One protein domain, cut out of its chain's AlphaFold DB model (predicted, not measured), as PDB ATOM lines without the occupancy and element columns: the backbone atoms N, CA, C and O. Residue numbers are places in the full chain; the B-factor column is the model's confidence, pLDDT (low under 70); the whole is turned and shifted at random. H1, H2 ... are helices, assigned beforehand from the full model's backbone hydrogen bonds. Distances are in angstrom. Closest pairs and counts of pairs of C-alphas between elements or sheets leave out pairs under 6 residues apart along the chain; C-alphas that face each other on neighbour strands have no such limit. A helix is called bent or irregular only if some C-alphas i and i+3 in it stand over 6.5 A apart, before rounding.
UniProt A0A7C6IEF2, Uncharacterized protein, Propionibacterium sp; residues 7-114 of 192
ATOM      1  N   ALA A   7      40.296  65.926  11.839       63.59
ATOM      2  CA  ALA A   7      39.274  64.996  12.311       63.59
ATOM      3  C   ALA A   7      39.852  63.603  12.618       63.59
ATOM      4  O   ALA A   7      39.576  63.036  13.675       63.59
ATOM      5  N   GLY A   8      40.712  63.076  11.741       69.12
ATOM      6  CA  GLY A   8      41.443  61.830  11.975       69.12
ATOM      7  C   GLY A   8      42.336  61.885  13.218       69.12
ATOM      8  O   GLY A   8      42.347  60.945  14.010       69.12
ATOM      9  N   TYR A   9      43.023  63.008  13.452       77.75
ATOM     10  CA  TYR A   9      43.797  63.213  14.682       77.75
ATOM     11  C   TYR A   9      42.918  63.252  15.933       77.75
ATOM     12  O   TYR A   9      43.272  62.633  16.935       77.75
ATOM     13  N   ALA A  10      41.773  63.938  15.878       74.50
ATOM     14  CA  ALA A  10      40.829  63.986  16.991       74.50
ATOM     15  C   ALA A  10      40.278  62.589  17.326       74.50
ATOM     16  O   ALA A  10      40.219  62.221  18.497       74.50
ATOM     17  N   MET A  11      39.949  61.781  16.311       76.88
ATOM     18  CA  MET A  11      39.518  60.393  16.508       76.88
ATOM     19  C   MET A  11      40.602  59.551  17.184       76.88
ATOM     20  O   MET A  11      40.332  58.915  18.200       76.88
ATOM     21  N   LEU A  12      41.842  59.615  16.691       81.88
ATOM     22  CA  LEU A  12      42.969  58.889  17.288       81.88
ATOM     23  C   LEU A  12      43.259  59.326  18.729       81.88
ATOM     24  O   LEU A  12      43.611  58.494  19.564       81.88
ATOM     25  N   ALA A  13      43.137  60.619  19.031       84.25
ATOM     26  CA  ALA A  13      43.329  61.133  20.381       84.25
ATOM     27  C   ALA A  13      42.276  60.578  21.352       84.25
ATOM     28  O   ALA A  13      42.637  60.147  22.444       84.25
ATOM     29  N   LEU A  14      41.007  60.524  20.931       82.50
ATOM     30  CA  LEU A  14      39.923  59.948  21.729       82.50
ATOM     31  C   LEU A  14      40.138  58.451  21.976       82.50
ATOM     32  O   LEU A  14      40.050  58.020  23.116       82.50
ATOM     33  N   THR A  15      40.507  57.675  20.953       85.25
ATOM     34  CA  THR A  15      40.800  56.239  21.112       85.25
ATOM     35  C   THR A  15      41.963  55.986  22.073       85.25
ATOM     36  O   THR A  15      41.917  55.070  22.886       85.25
ATOM     37  N   ARG A  16      43.017  56.812  22.021       88.31
ATOM     38  CA  ARG A  16      44.145  56.699  22.960       88.31
ATOM     39  C   ARG A  16      43.755  57.053  24.389       88.31
ATOM     40  O   ARG A  16      44.310  56.465  25.310       88.31
ATOM     41  N   GLN A  17      42.868  58.029  24.568       89.62
ATOM     42  CA  GLN A  17      42.348  58.368  25.887       89.62
ATOM     43  C   GLN A  17      41.491  57.220  26.427       89.62
ATOM     44  O   GLN A  17      41.766  56.747  27.522       89.62
ATOM     45  N   ASP A  18      40.564  56.706  25.616       91.38
ATOM     46  CA  ASP A  18      39.715  55.563  25.960       91.38
ATOM     47  C   ASP A  18      40.558  54.351  26.404       91.38
ATOM     48  O   ASP A  18      40.290  53.756  27.444       91.38
ATOM     49  N   ALA A  19      41.629  54.026  25.673       90.38
ATOM     50  CA  ALA A  19      42.524  52.926  26.034       90.38
ATOM     51  C   ALA A  19      43.274  53.157  27.362       90.38
ATOM     52  O   ALA A  19      43.508  52.210  28.107       90.38
ATOM     53  N   ARG A  20      43.655  54.404  27.672       93.44
ATOM     54  CA  ARG A  20      44.301  54.743  28.953       93.44
ATOM     55  C   ARG A  20      43.329  54.656  30.117       93.44
ATOM     56  O   ARG A  20      43.709  54.151  31.167       93.44
ATOM     57  N   ASP A  21      42.111  55.149  29.923       93.75
ATOM     58  CA  ASP A  21      41.059  55.088  30.933       93.75
ATOM     59  C   ASP A  21      40.718  53.622  31.226       93.75
ATOM     60  O   ASP A  21      40.678  53.226  32.385       93.75
ATOM     61  N   LEU A  22      40.595  52.781  30.191       96.06
ATOM     62  CA  LEU A  22      40.423  51.339  30.368       96.06
ATOM     63  C   LEU A  22      41.588  50.711  31.135       96.06
ATOM     64  O   LEU A  22      41.357  50.019  32.118       96.06
ATOM     65  N   GLN A  23      42.829  50.989  30.736       95.94
ATOM     66  CA  GLN A  23      44.003  50.443  31.415       95.94
ATOM     67  C   GLN A  23      44.059  50.854  32.896       95.94
ATOM     68  O   GLN A  23      44.513  50.080  33.739       95.94
ATOM     69  N   HIS A  24      43.627  52.074  33.222       96.38
ATOM     70  CA  HIS A  24      43.523  52.534  34.603       96.38
ATOM     71  C   HIS A  24      42.498  51.710  35.392       96.38
ATOM     72  O   HIS A  24      42.818  51.239  36.483       96.38
ATOM     73  N   GLU A  25      41.308  51.495  34.830       96.81
ATOM     74  CA  GLU A  25      40.244  50.719  35.476       96.81
ATOM     75  C   GLU A  25      40.582  49.226  35.591       96.81
ATOM     76  O   GLU A  25      40.331  48.621  36.629       96.81
ATOM     77  N   GLU A  26      41.226  48.633  34.583       95.88
ATOM     78  CA  GLU A  26      41.716  47.249  34.644       95.88
ATOM     79  C   GLU A  26      42.744  47.078  35.768       95.88
ATOM     80  O   GLU A  26      42.625  46.180  36.597       95.88
ATOM     81  N   GLN A  27      43.709  47.995  35.873       96.06
ATOM     82  CA  GLN A  27      44.668  47.980  36.981       96.06
ATOM     83  C   GLN A  27      44.010  48.231  38.337       96.06
ATOM     84  O   GLN A  27      44.505  47.749  39.355       96.06
ATOM     85  N   ALA A  28      42.948  49.038  38.383       94.31
ATOM     86  CA  ALA A  28      42.186  49.242  39.604       94.31
ATOM     87  C   ALA A  28      41.475  47.947  40.012       94.31
ATOM     88  O   ALA A  28      41.540  47.592  41.185       94.31
ATOM     89  N   ALA A  29      40.875  47.221  39.064       92.81
ATOM     90  CA  ALA A  29      40.247  45.924  39.300       92.81
ATOM     91  C   ALA A  29      41.258  44.871  39.788       92.81
ATOM     92  O   ALA A  29      41.023  44.248  40.819       92.81
ATOM     93  N   GLU A  30      42.416  44.744  39.132       93.69
ATOM     94  CA  GLU A  30      43.470  43.780  39.502       93.69
ATOM     95  C   GLU A  30      44.066  44.006  40.900       93.69
ATOM     96  O   GLU A  30      44.610  43.085  41.508       93.69
ATOM     97  N   ARG A  31      44.024  45.242  41.411       94.19
ATOM     98  CA  ARG A  31      44.576  45.591  42.731       94.19
ATOM     99  C   ARG A  31      43.569  45.449  43.869       94.19
ATOM    100  O   ARG A  31      43.964  45.654  45.018       94.19
ATOM    101  N   ARG A  32      42.297  45.166  43.577       93.81
ATOM    102  CA  ARG A  32      41.278  44.965  44.613       93.81
ATOM    103  C   ARG A  32      41.581  43.683  45.377       93.81
ATOM    104  O   ARG A  32      41.918  42.659  44.790       93.81
ATOM    105  N   ASP A  33      41.461  43.745  46.696       92.62
ATOM    106  CA  ASP A  33      41.393  42.540  47.513       92.62
ATOM    107  C   ASP A  33      40.093  41.759  47.219       92.62
ATOM    108  O   ASP A  33      39.140  42.345  46.695       92.62
ATOM    109  N   PRO A  34      40.039  40.450  47.534       89.62
ATOM    110  CA  PRO A  34      38.898  39.599  47.186       89.62
ATOM    111  C   PRO A  34      37.546  40.118  47.693       89.62
ATOM    112  O   PRO A  34      36.584  40.144  46.926       89.62
ATOM    113  N   ASP A  35      37.485  40.603  48.938       90.56
ATOM    114  CA  ASP A  35      36.251  41.133  49.531       90.56
ATOM    115  C   ASP A  35      35.786  42.386  48.767       90.56
ATOM    116  O   ASP A  35      34.646  42.465  48.304       90.56
ATOM    117  N   SER A  36      36.698  43.334  48.527       92.62
ATOM    118  CA  SER A  36      36.412  44.552  47.756       92.62
ATOM    119  C   SER A  36      36.061  44.285  46.286       92.62
ATOM    120  O   SER A  36      35.368  45.092  45.657       92.62
ATOM    121  N   TYR A  37      36.567  43.196  45.700       93.06
ATOM    122  CA  TYR A  37      36.211  42.771  44.347       93.06
ATOM    123  C   TYR A  37      34.784  42.219  44.304       93.06
ATOM    124  O   TYR A  37      33.991  42.616  43.447       93.06
ATOM    125  N   GLN A  38      34.433  41.360  45.264       93.06
ATOM    126  CA  GLN A  38      33.088  40.809  45.386       93.06
ATOM    127  C   GLN A  38      32.046  41.902  45.652       93.06
ATOM    128  O   GLN A  38      30.993  41.896  45.008       93.06
ATOM    129  N   ASP A  39      32.338  42.867  46.526       93.81
ATOM    130  CA  ASP A  39      31.453  44.008  46.795       93.81
ATOM    131  C   ASP A  39      31.217  44.852  45.534       93.81
ATOM    132  O   ASP A  39      30.078  45.200  45.215       93.81
ATOM    133  N   TRP A  40      32.274  45.125  44.767       94.31
ATOM    134  CA  TRP A  40      32.181  45.878  43.514       94.31
ATOM    135  C   TRP A  40      31.326  45.162  42.461       94.31
ATOM    136  O   TRP A  40      30.450  45.772  41.849       94.31
ATOM    137  N   VAL A  41      31.515  43.851  42.281       94.81
ATOM    138  CA  VAL A  41      30.670  43.049  41.382       94.81
ATOM    139  C   VAL A  41      29.217  43.027  41.868       94.81
ATOM    140  O   VAL A  41      28.287  43.168  41.066       94.81
ATOM    141  N   THR A  42      29.013  42.890  43.179       95.00
ATOM    142  CA  THR A  42      27.686  42.892  43.805       95.00
ATOM    143  C   THR A  42      26.959  44.211  43.567       95.00
ATOM    144  O   THR A  42      25.771  44.197  43.250       95.00
ATOM    145  N   GLU A  43      27.662  45.344  43.602       95.31
ATOM    146  CA  GLU A  43      27.085  46.662  43.331       95.31
ATOM    147  C   GLU A  43      26.421  46.732  41.942       95.31
ATOM    148  O   GLU A  43      25.276  47.176  41.815       95.31
ATOM    149  N   PHE A  44      27.083  46.222  40.899       94.62
ATOM    150  CA  PHE A  44      26.518  46.174  39.542       94.62
ATOM    151  C   PHE A  44      25.338  45.210  39.413       94.62
ATOM    152  O   PHE A  44      24.428  45.431  38.608       94.62
ATOM    153  N   VAL A  45      25.352  44.132  40.192       94.75
ATOM    154  CA  VAL A  45      24.285  43.133  40.211       94.75
ATOM    155  C   VAL A  45      23.036  43.658  40.924       94.75
ATOM    156  O   VAL A  45      21.920  43.439  40.443       94.75
ATOM    157  N   ASP A  46      23.214  44.340  42.051       95.00
ATOM    158  CA  ASP A  46      22.123  44.857  42.878       95.00
ATOM    159  C   ASP A  46      21.586  46.195  42.368       95.00
ATOM    160  O   ASP A  46      20.401  46.494  42.539       95.00
ATOM    161  N   ASN A  47      22.407  46.957  41.641       95.38
ATOM    162  CA  ASN A  47      21.989  48.155  40.926       95.38
ATOM    163  C   ASN A  47      22.274  48.055  39.412       95.38
ATOM    164  O   ASN A  47      23.177  48.719  38.894       95.38
ATOM    165  N   PRO A  48      21.441  47.312  38.650       92.56
ATOM    166  CA  PRO A  48      21.608  47.136  37.204       92.56
ATOM    167  C   PRO A  48      21.690  48.438  36.399       92.56
ATOM    168  O   PRO A  48      22.249  48.464  35.303       92.56
ATOM    169  N   ALA A  49      21.118  49.532  36.912       93.19
ATOM    170  CA  ALA A  49      21.157  50.821  36.234       93.19
ATOM    171  C   ALA A  49      22.589  51.373  36.110       93.19
ATOM    172  O   ALA A  49      22.855  52.128  35.169       93.19
ATOM    173  N   LEU A  50      23.514  50.962  36.990       93.81
ATOM    174  CA  LEU A  50      24.925  51.347  36.928       93.81
ATOM    175  C   LEU A  50      25.583  50.914  35.623       93.81
ATOM    176  O   LEU A  50      26.327  51.700  35.047       93.81
ATOM    177  N   LEU A  51      25.219  49.762  35.054       93.94
ATOM    178  CA  LEU A  51      25.759  49.322  33.761       93.94
ATOM    179  C   LEU A  51      25.484  50.309  32.619       93.94
ATOM    180  O   LEU A  51      26.205  50.306  31.626       93.94
ATOM    181  N   ARG A  52      24.462  51.169  32.742       92.06
ATOM    182  CA  ARG A  52      24.141  52.224  31.761       92.06
ATOM    183  C   ARG A  52      24.689  53.604  32.122       92.06
ATOM    184  O   ARG A  52      24.679  54.499  31.271       92.06
ATOM    185  N   GLN A  53      25.082  53.807  33.375       92.94
ATOM    186  CA  GLN A  53      25.414  55.122  33.928       92.94
ATOM    187  C   GLN A  53      26.899  55.274  34.244       92.94
ATOM    188  O   GLN A  53      27.426  56.374  34.081       92.94
ATOM    189  N   ALA A  54      27.548  54.189  34.663       94.44
ATOM    190  CA  ALA A  54      28.964  54.144  34.969       94.44
ATOM    191  C   ALA A  54      29.812  54.479  33.728       94.44
ATOM    192  O   ALA A  54      29.362  54.272  32.587       94.44
ATOM    193  N   PRO A  55      31.037  54.997  33.929       94.62
ATOM    194  CA  PRO A  55      31.994  55.207  32.855       94.62
ATOM    195  C   PRO A  55      32.130  53.958  31.966       94.62
ATOM    196  O   PRO A  55      32.267  52.849  32.484       94.62
ATOM    197  N   PRO A  56      32.140  54.097  30.625       94.94
ATOM    198  CA  PRO A  56      32.251  52.938  29.739       94.94
ATOM    199  C   PRO A  56      33.540  52.129  29.953       94.94
ATOM    200  O   PRO A  56      33.542  50.922  29.742       94.94
ATOM    201  N   ALA A  57      34.624  52.784  30.389       96.12
ATOM    202  CA  ALA A  57      35.886  52.132  30.730       96.12
ATOM    203  C   ALA A  57      35.764  51.221  31.963       96.12
ATOM    204  O   ALA A  57      36.284  50.113  31.939       96.12
ATOM    205  N   GLU A  58      35.021  51.641  32.991       96.62
ATOM    206  CA  GLU A  58      34.783  50.835  34.194       96.62
ATOM    207  C   GLU A  58      33.964  49.587  33.860       96.62
ATOM    208  O   GLU A  58      34.307  48.479  34.259       96.62
ATOM    209  N   VAL A  59      32.908  49.741  33.057       97.00
ATOM    210  CA  VAL A  59      32.082  48.604  32.628       97.00
ATOM    211  C   VAL A  59      32.866  47.662  31.705       97.00
ATOM    212  O   VAL A  59      32.712  46.448  31.803       97.00
ATOM    213  N   ALA A  60      33.735  48.186  30.834       97.06
ATOM    214  CA  ALA A  60      34.639  47.357  30.035       97.06
ATOM    215  C   ALA A  60      35.631  46.583  30.920       97.06
ATOM    216  O   ALA A  60      35.819  45.387  30.704       97.06
ATOM    217  N   ALA A  61      36.210  47.232  31.934       97.06
ATOM    218  CA  ALA A  61      37.092  46.586  32.903       97.06
ATOM    219  C   ALA A  61      36.358  45.512  33.719       97.06
ATOM    220  O   ALA A  61      36.901  44.430  33.898       97.06
ATOM    221  N   LEU A  62      35.109  45.752  34.137       96.50
ATOM    222  CA  LEU A  62      34.262  44.750  34.798       96.50
ATOM    223  C   LEU A  62      34.082  43.505  33.928       96.50
ATOM    224  O   LEU A  62      34.344  42.396  34.386       96.50
ATOM    225  N   VAL A  63      33.668  43.684  32.669       96.31
ATOM    226  CA  VAL A  63      33.453  42.568  31.732       96.31
ATOM    227  C   VAL A  63      34.745  41.777  31.519       96.31
ATOM    228  O   VAL A  63      34.729  40.552  31.595       96.31
ATOM    229  N   ARG A  64      35.868  42.467  31.290       96.12
ATOM    230  CA  ARG A  64      37.170  41.833  31.032       96.12
ATOM    231  C   ARG A  64      37.748  41.155  32.272       96.12
ATOM    232  O   ARG A  64      38.280  40.061  32.160       96.12
ATOM    233  N   SER A  65      37.614  41.769  33.445       95.31
ATOM    234  CA  SER A  65      38.091  41.210  34.714       95.31
ATOM    235  C   SER A  65      37.344  39.931  35.076       95.31
ATOM    236  O   SER A  65      37.952  38.942  35.471       95.31
ATOM    237  N   VAL A  66      36.021  39.930  34.910       93.50
ATOM    238  CA  VAL A  66      35.182  38.764  35.202       93.50
ATOM    239  C   VAL A  66      35.458  37.605  34.240       93.50
ATOM    240  O   VAL A  66      35.488  36.455  34.672       93.50
ATOM    241  N   ASP A  67      35.698  37.898  32.960       92.94
ATOM    242  CA  ASP A  67      36.077  36.891  31.962       92.94
ATOM    243  C   ASP A  67      37.494  36.337  32.196       92.94
ATOM    244  O   ASP A  67      37.714  35.128  32.126       92.94
ATOM    245  N   ALA A  68      38.452  37.204  32.542       92.00
ATOM    246  CA  ALA A  68      39.834  36.810  32.811       92.00
ATOM    247  C   ALA A  68      39.993  36.029  34.128       92.00
ATOM    248  O   ALA A  68      40.883  35.180  34.242       92.00
ATOM    249  N   HIS A  69      39.151  36.318  35.122       91.00
ATOM    250  CA  HIS A  69      39.271  35.792  36.481       91.00
ATOM    251  C   HIS A  69      37.928  35.301  37.056       91.00
ATOM    252  O   HIS A  69      37.469  35.805  38.085       91.00
ATOM    253  N   PRO A  70      37.296  34.278  36.450       85.50
ATOM    254  CA  PRO A  70      36.012  33.759  36.928       85.50
ATOM    255  C   PRO A  70      36.104  33.148  38.337       85.50
ATOM    256  O   PRO A  70      35.120  33.150  39.074       85.50
ATOM    257  N   ASP A  71      37.289  32.668  38.724       87.81
ATOM    258  CA  ASP A  71      37.549  32.023  40.015       87.81
ATOM    259  C   ASP A  71      37.810  33.021  41.157       87.81
ATOM    260  O   ASP A  71      37.929  32.612  42.307       87.81
ATOM    261  N   TRP A  72      37.924  34.328  40.875       88.31
ATOM    262  CA  TRP A  72      38.049  35.349  41.930       88.31
ATOM    263  C   TRP A  72      36.730  35.601  42.666       88.31
ATOM    264  O   TRP A  72      36.726  36.245  43.712       88.31
ATOM    265  N   LEU A  73      35.615  35.104  42.125       86.38
ATOM    266  CA  LEU A  73      34.313  35.118  42.778       86.38
ATOM    267  C   LEU A  73      33.998  33.718  43.305       86.38
ATOM    268  O   LEU A  73      33.678  32.806  42.538       86.38
ATOM    269  N   ASP A  74      34.004  33.575  44.628       82.81
ATOM    270  CA  ASP A  74      33.587  32.335  45.294       82.81
ATOM    271  C   ASP A  74      32.081  32.046  45.076       82.81
ATOM    272  O   ASP A  74      31.635  30.894  45.114       82.81
ATOM    273  N   ASP A  75      31.283  33.083  44.793       86.25
ATOM    274  CA  ASP A  75      29.840  33.005  44.538       86.25
ATOM    275  C   ASP A  75      29.529  32.843  43.034       86.25
ATOM    276  O   ASP A  75      29.321  33.799  42.284       86.25
ATOM    277  N   GLN A  76      29.465  31.593  42.572       86.88
ATOM    278  CA  GLN A  76      29.083  31.264  41.190       86.88
ATOM    279  C   GLN A  76      27.668  31.754  40.790       86.88
ATOM    280  O   GLN A  76      27.492  32.237  39.664       86.88
ATOM    281  N   PRO A  77      26.637  31.680  41.660       92.00
ATOM    282  CA  PRO A  77      25.355  32.344  41.416       92.00
ATOM    283  C   PRO A  77      25.459  33.850  41.137       92.00
ATOM    284  O   PRO A  77      24.749  34.347  40.256       92.00
ATOM    285  N   LEU A  78      26.338  34.573  41.842       92.38
ATOM    286  CA  LEU A  78      26.573  36.002  41.612       92.38
ATOM    287  C   LEU A  78      27.109  36.261  40.199       92.38
ATOM    288  O   LEU A  78      26.572  37.113  39.488       92.38
ATOM    289  N   LEU A  79      28.097  35.477  39.760       91.75
ATOM    290  CA  LEU A  79      28.666  35.558  38.413       91.75
ATOM    291  C   LEU A  79      27.603  35.330  37.321       91.75
ATOM    292  O   LEU A  79      27.475  36.111  36.374       91.75
ATOM    293  N   ALA A  80      26.775  34.293  37.472       92.25
ATOM    294  CA  ALA A  80      25.683  34.014  36.536       92.25
ATOM    295  C   ALA A  80      24.632  35.141  36.507       92.25
ATOM    296  O   ALA A  80      24.117  35.502  35.438       92.25
ATOM    297  N   LYS A  81      24.322  35.725  37.674       94.62
ATOM    298  CA  LYS A  81      23.417  36.874  37.791       94.62
ATOM    299  C   LYS A  81      24.016  38.103  37.103       94.62
ATOM    300  O   LYS A  81      23.297  38.754  36.352       94.62
ATOM    301  N   LEU A  82      25.313  38.372  37.261       94.31
ATOM    302  CA  LEU A  82      26.000  39.468  36.574       94.31
ATOM    303  C   LEU A  82      25.908  39.334  35.051       94.31
ATOM    304  O   LEU A  82      25.451  40.269  34.394       94.31
ATOM    305  N   HIS A  83      26.263  38.177  34.485       93.56
ATOM    306  CA  HIS A  83      26.163  37.947  33.037       93.56
ATOM    307  C   HIS A  83      24.737  38.157  32.517       93.56
ATOM    308  O   HIS A  83      24.521  38.774  31.471       93.56
ATOM    309  N   THR A  84      23.744  37.692  33.276       94.31
ATOM    310  CA  THR A  84      22.332  37.912  32.953       94.31
ATOM    311  C   THR A  84      21.985  39.404  32.965       94.31
ATOM    312  O   THR A  84      21.364  39.898  32.022       94.31
ATOM    313  N   THR A  85      22.418  40.138  33.990       94.25
ATOM    314  CA  THR A  85      22.181  41.578  34.132       94.25
ATOM    315  C   THR A  85      22.857  42.383  33.017       94.25
ATOM    316  O   THR A  85      22.220  43.269  32.446       94.25
ATOM    317  N   ILE A  86      24.094  42.041  32.636       94.25
ATOM    318  CA  ILE A  86      24.811  42.656  31.507       94.25
ATOM    319  C   ILE A  86      24.019  42.478  30.213       94.25
ATOM    320  O   ILE A  86      23.699  43.468  29.558       94.25
ATOM    321  N   ASN A  87      23.603  41.252  29.895       93.31
ATOM    322  CA  ASN A  87      22.828  40.973  28.684       93.31
ATOM    323  C   ASN A  87      21.468  41.692  28.668       93.31
ATOM    324  O   ASN A  87      21.007  42.140  27.618       93.31
ATOM    325  N   GLN A  88      20.816  41.836  29.824       93.31
ATOM    326  CA  GLN A  88      19.541  42.551  29.928       93.31
ATOM    327  C   GLN A  88      19.702  44.068  29.765       93.31
ATOM    328  O   GLN A  88      18.892  44.714  29.093       93.31
ATOM    329  N   GLN A  89      20.723  44.658  30.389       94.00
ATOM    330  CA  GLN A  89      20.916  46.110  30.390       94.00
ATOM    331  C   GLN A  89      21.597  46.614  29.120       94.00
ATOM    332  O   GLN A  89      21.243  47.697  28.641       94.00
ATOM    333  N   LEU A  90      22.519  45.825  28.572       93.88
ATOM    334  CA  LEU A  90      23.381  46.129  27.435       93.88
ATOM    335  C   LEU A  90      23.183  45.083  26.327       93.88
ATOM    336  O   LEU A  90      24.129  44.484  25.837       93.88
ATOM    337  N   SER A  91      21.940  44.875  25.891       90.69
ATOM    338  CA  SER A  91      21.565  43.808  24.942       90.69
ATOM    339  C   SER A  91      22.218  43.872  23.556       90.69
ATOM    340  O   SER A  91      22.101  42.930  22.778       90.69
ATOM    341  N   THR A  92      22.871  44.985  23.224       91.69
ATOM    342  CA  THR A  92      23.606  45.182  21.963       91.69
ATOM    343  C   THR A  92      25.119  45.194  22.165       91.69
ATOM    344  O   THR A  92      25.848  45.575  21.250       91.69
ATOM    345  N   LEU A  93      25.587  44.825  23.361       94.00
ATOM    346  CA  LEU A  93      27.002  44.742  23.675       94.00
ATOM    347  C   LEU A  93      27.659  43.655  22.832       94.00
ATOM    348  O   LEU A  93      27.263  42.493  22.872       94.00
ATOM    349  N   ASP A  94      28.676  44.058  22.084       92.88
ATOM    350  CA  ASP A  94      29.561  43.142  21.386       92.88
ATOM    351  C   ASP A  94      30.663  42.685  22.347       92.88
ATOM    352  O   ASP A  94      31.705  43.332  22.484       92.88
ATOM    353  N   THR A  95      30.395  41.591  23.059       91.62
ATOM    354  CA  THR A  95      31.319  41.037  24.053       91.62
ATOM    355  C   THR A  95      32.643  40.602  23.425       91.62
ATOM    356  O   THR A  95      33.681  40.785  24.052       91.62
ATOM    357  N   GLU A  96      32.652  40.108  22.181       93.38
ATOM    358  CA  GLU A  96      33.899  39.721  21.502       93.38
ATOM    359  C   GLU A  96      34.820  40.932  21.313       93.38
ATOM    360  O   GLU A  96      36.011  40.868  21.621       93.38
ATOM    361  N   THR A  97      34.261  42.071  20.890       93.12
ATOM    362  CA  THR A  97      35.026  43.320  20.773       93.12
ATOM    363  C   THR A  97      35.511  43.825  22.134       93.12
ATOM    364  O   THR A  97      36.639  44.307  22.239       93.12
ATOM    365  N   VAL A  98      34.697  43.706  23.190       94.12
ATOM    366  CA  VAL A  98      35.095  44.128  24.546       94.12
ATOM    367  C   VAL A  98      36.240  43.283  25.093       94.12
ATOM    368  O   VAL A  98      37.140  43.838  25.718       94.12
ATOM    369  N   LEU A  99      36.245  41.973  24.843       93.50
ATOM    370  CA  LEU A  99      37.301  41.058  25.295       93.50
ATOM    371  C   LEU A  99      38.559  41.102  24.408       93.50
ATOM    372  O   LEU A  99      39.637  40.702  24.842       93.50
ATOM    373  N   GLY A 100      38.448  41.633  23.189       91.12
ATOM    374  CA  GLY A 100      39.547  41.778  22.238       91.12
ATOM    375  C   GLY A 100      40.486  42.957  22.526       91.12
ATOM    376  O   GLY A 100      41.080  43.072  23.600       91.12
ATOM    377  N   ASP A 101      40.671  43.822  21.527       86.31
ATOM    378  CA  ASP A 101      41.597  44.958  21.596       86.31
ATOM    379  C   ASP A 101      41.046  46.097  22.477       86.31
ATOM    380  O   ASP A 101      39.934  46.600  22.275       86.31
ATOM    381  N   SER A 102      41.873  46.564  23.415       83.94
ATOM    382  CA  SER A 102      41.605  47.701  24.300       83.94
ATOM    383  C   SER A 102      41.215  48.973  23.538       83.94
ATOM    384  O   SER A 102      40.494  49.815  24.075       83.94
ATOM    385  N   SER A 103      41.664  49.125  22.287       81.56
ATOM    386  CA  SER A 103      41.344  50.283  21.444       81.56
ATOM    387  C   SER A 103      39.848  50.419  21.117       81.56
ATOM    388  O   SER A 103      39.374  51.530  20.868       81.56
ATOM    389  N   HIS A 104      39.091  49.319  21.154       87.50
ATOM    390  CA  HIS A 104      37.678  49.286  20.768       87.50
ATOM    391  C   HIS A 104      36.730  48.897  21.907       87.50
ATOM    392  O   HIS A 104      35.536  49.187  21.823       87.50
ATOM    393  N   ALA A 105      37.246  48.323  22.996       93.25
ATOM    394  CA  ALA A 105      36.434  47.842  24.111       93.25
ATOM    395  C   ALA A 105      35.532  48.929  24.729       93.25
ATOM    396  O   ALA A 105      34.324  48.739  24.884       93.25
ATOM    397  N   VAL A 106      36.089  50.111  25.012       94.19
ATOM    398  CA  VAL A 106      35.337  51.239  25.595       94.19
ATOM    399  C   VAL A 106      34.246  51.740  24.648       94.19
ATOM    400  O   VAL A 106      33.159  52.119  25.090       94.19
ATOM    401  N   ASP A 107      34.510  51.743  23.339       90.62
ATOM    402  CA  ASP A 107      33.540  52.215  22.353       90.62
ATOM    403  C   ASP A 107      32.394  51.215  22.155       90.62
ATOM    404  O   ASP A 107      31.240  51.633  22.062       90.62
ATOM    405  N   ALA A 108      32.677  49.909  22.210       93.06
ATOM    406  CA  ALA A 108      31.657  48.859  22.194       93.06
ATOM    407  C   ALA A 108      30.703  48.974  23.395       93.06
ATOM    408  O   ALA A 108      29.479  48.977  23.224       93.06
ATOM    409  N   VAL A 109      31.241  49.178  24.604       95.00
ATOM    410  CA  VAL A 109      30.422  49.443  25.799       95.00
ATOM    411  C   VAL A 109      29.612  50.726  25.636       95.00
ATOM    412  O   VAL A 109      28.401  50.736  25.861       95.00
ATOM    413  N   ARG A 110      30.244  51.815  25.192       92.81
ATOM    414  CA  ARG A 110      29.574  53.105  24.976       92.81
ATOM    415  C   ARG A 110      28.427  52.989  23.968       92.81
ATOM    416  O   ARG A 110      27.375  53.599  24.167       92.81
ATOM    417  N   GLN A 111      28.610  52.208  22.905       92.06
ATOM    418  CA  GLN A 111      27.583  51.936  21.904       92.06
ATOM    419  C   GLN A 111      26.401  51.175  22.506       92.06
ATOM    420  O   GLN A 111      25.257  51.532  22.218       92.06
ATOM    421  N   ALA A 112      26.658  50.201  23.380       92.94
ATOM    422  CA  ALA A 112      25.610  49.466  24.077       92.94
ATOM    423  C   ALA A 112      24.862  50.331  25.108       92.94
ATOM    424  O   ALA A 112      23.639  50.247  25.221       92.94
ATOM    425  N   GLN A 113      25.574  51.208  25.825       94.12
ATOM    426  CA  GLN A 113      24.988  52.111  26.819       94.12
ATOM    427  C   GLN A 113      24.166  53.243  26.181       94.12
ATOM    428  O   GLN A 113      23.100  53.606  26.683       94.12
ATOM    429  N   ARG A 114      24.674  53.858  25.102       89.94
ATOM    430  CA  ARG A 114      24.108  55.078  24.492       89.94
ATOM    431  C   ARG A 114      24.175  55.040  22.958       89.94
ATOM    432  O   ARG A 114      24.839  55.886  22.347       89.94
TER     433      ARG A 114
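AT A GLANCE: This is residues 7 to 114 of the 192 residues of an uncharacterized protein of Propionibacterium sp (UniProt A0A7C6IEF2). One long helix, H1, runs along one side of a cluster of shorter helices, and residues 7 to 14 of H1 stick out past the cluster as an arm. H4 sits in the middle of the cluster, with the second half of H1 beside it at a crossing angle; H7 crosses both H1 and H4 near the start of H4, little H6 covers another side of H4, and H2, H5 and short H3 lie round the rest of it. The printed part has 108 residues, with seven named helices in the order H1 to H7 along the chain and no named strand; the class is all helix. The whole is compact, with a radius of gyration of the C-alphas of 13.7 A, but its outline is elongated, 46 by 28 by 21 A, with the arm of H1 at one end of the longest span.

HOW THE PARTS SIT: H1, residues 7 to 30, is the longest helix. It touches H4, residues 56 to 68, at a steep tilt of 50 degrees, the same way, with the C-alphas of Leu 22 and Ala 57 closest at 4.6 A. With residues 15 to 23 alone, H1 also touches H7, residues 102 to 113, about perpendicular at 90 degrees, and the closest C-alphas are those of Ala 19 and Ser 103, 5.4 A apart. H7 is the hub, touching four other helices. It touches residues 56 to 60 of H4 at a steep tilt of 67 degrees, only just short of about perpendicular, opposite ways; Ala 57 and Val 106 have the closest C-alphas, at 5.2 A. H6, residues 95 to 99, touches H7, with the C-alphas of Val 98 and Ala 105 closest at 4.0 A. H6 touches H4 too, where the C-alphas of Arg 64 and Leu 99 come closest, at 5.8 A. H2, residues 34 to 46, touches H5, residues 76 to 89, with residues 41 to 45 alone, at a steep tilt of 41 degrees, the same way; the closest C-alphas are those of Val 45 and Leu 82, 5.4 A apart. H3, residues 50 to 53, only just touches H5 and only just touches H7, each with 3 pairs of C-alphas within 8 A; the closest are Leu 51 to Gln 89 at 6.7 A and Arg 52 to Gln 113 at 5.0 A. H4 is close to H2 but not clearly touching it, with the C-alphas of Val 41 and Leu 62 closest at 7.7 A. Among the pairs that are apart are H1 and H5, and H2 and H7. Every O i to N i+4 pair is within hydrogen-bond range in H1, H4, H5 and H6; the count is 8 of 9 in H2 and 6 of 8 in H7, and H3 is too short for such a pair.

IN THESE COORDINATES: H1 begins at C-alpha 7, (39.274, 64.996, 12.311), and ends at C-alpha 30, (43.470, 43.780, 39.502), 34.7 A away. H5 measures 20.1 A from first to last C-alpha, H2 and H4 18.1 A each, and H7 17.4 A. H6 and H3 are short, at 6.1 A and 4.8 A. H7 is irregular, with C-alphas 103 and 106 7.4 A apart, against about 5 A in a regular helix. It ends at C-alpha 113, (24.988, 52.111, 26.819).

THE WHOLE: The two C-alphas farthest apart are those of Ala 7 and Asp 74, at 46.8 A. The printed part has no cut. No link is long: H4 to H5, with 7 residues between them, is short, and the other five links are tight. The mean pLDDT of the printed part is 91.5, and residues 7 to 8 are under 70.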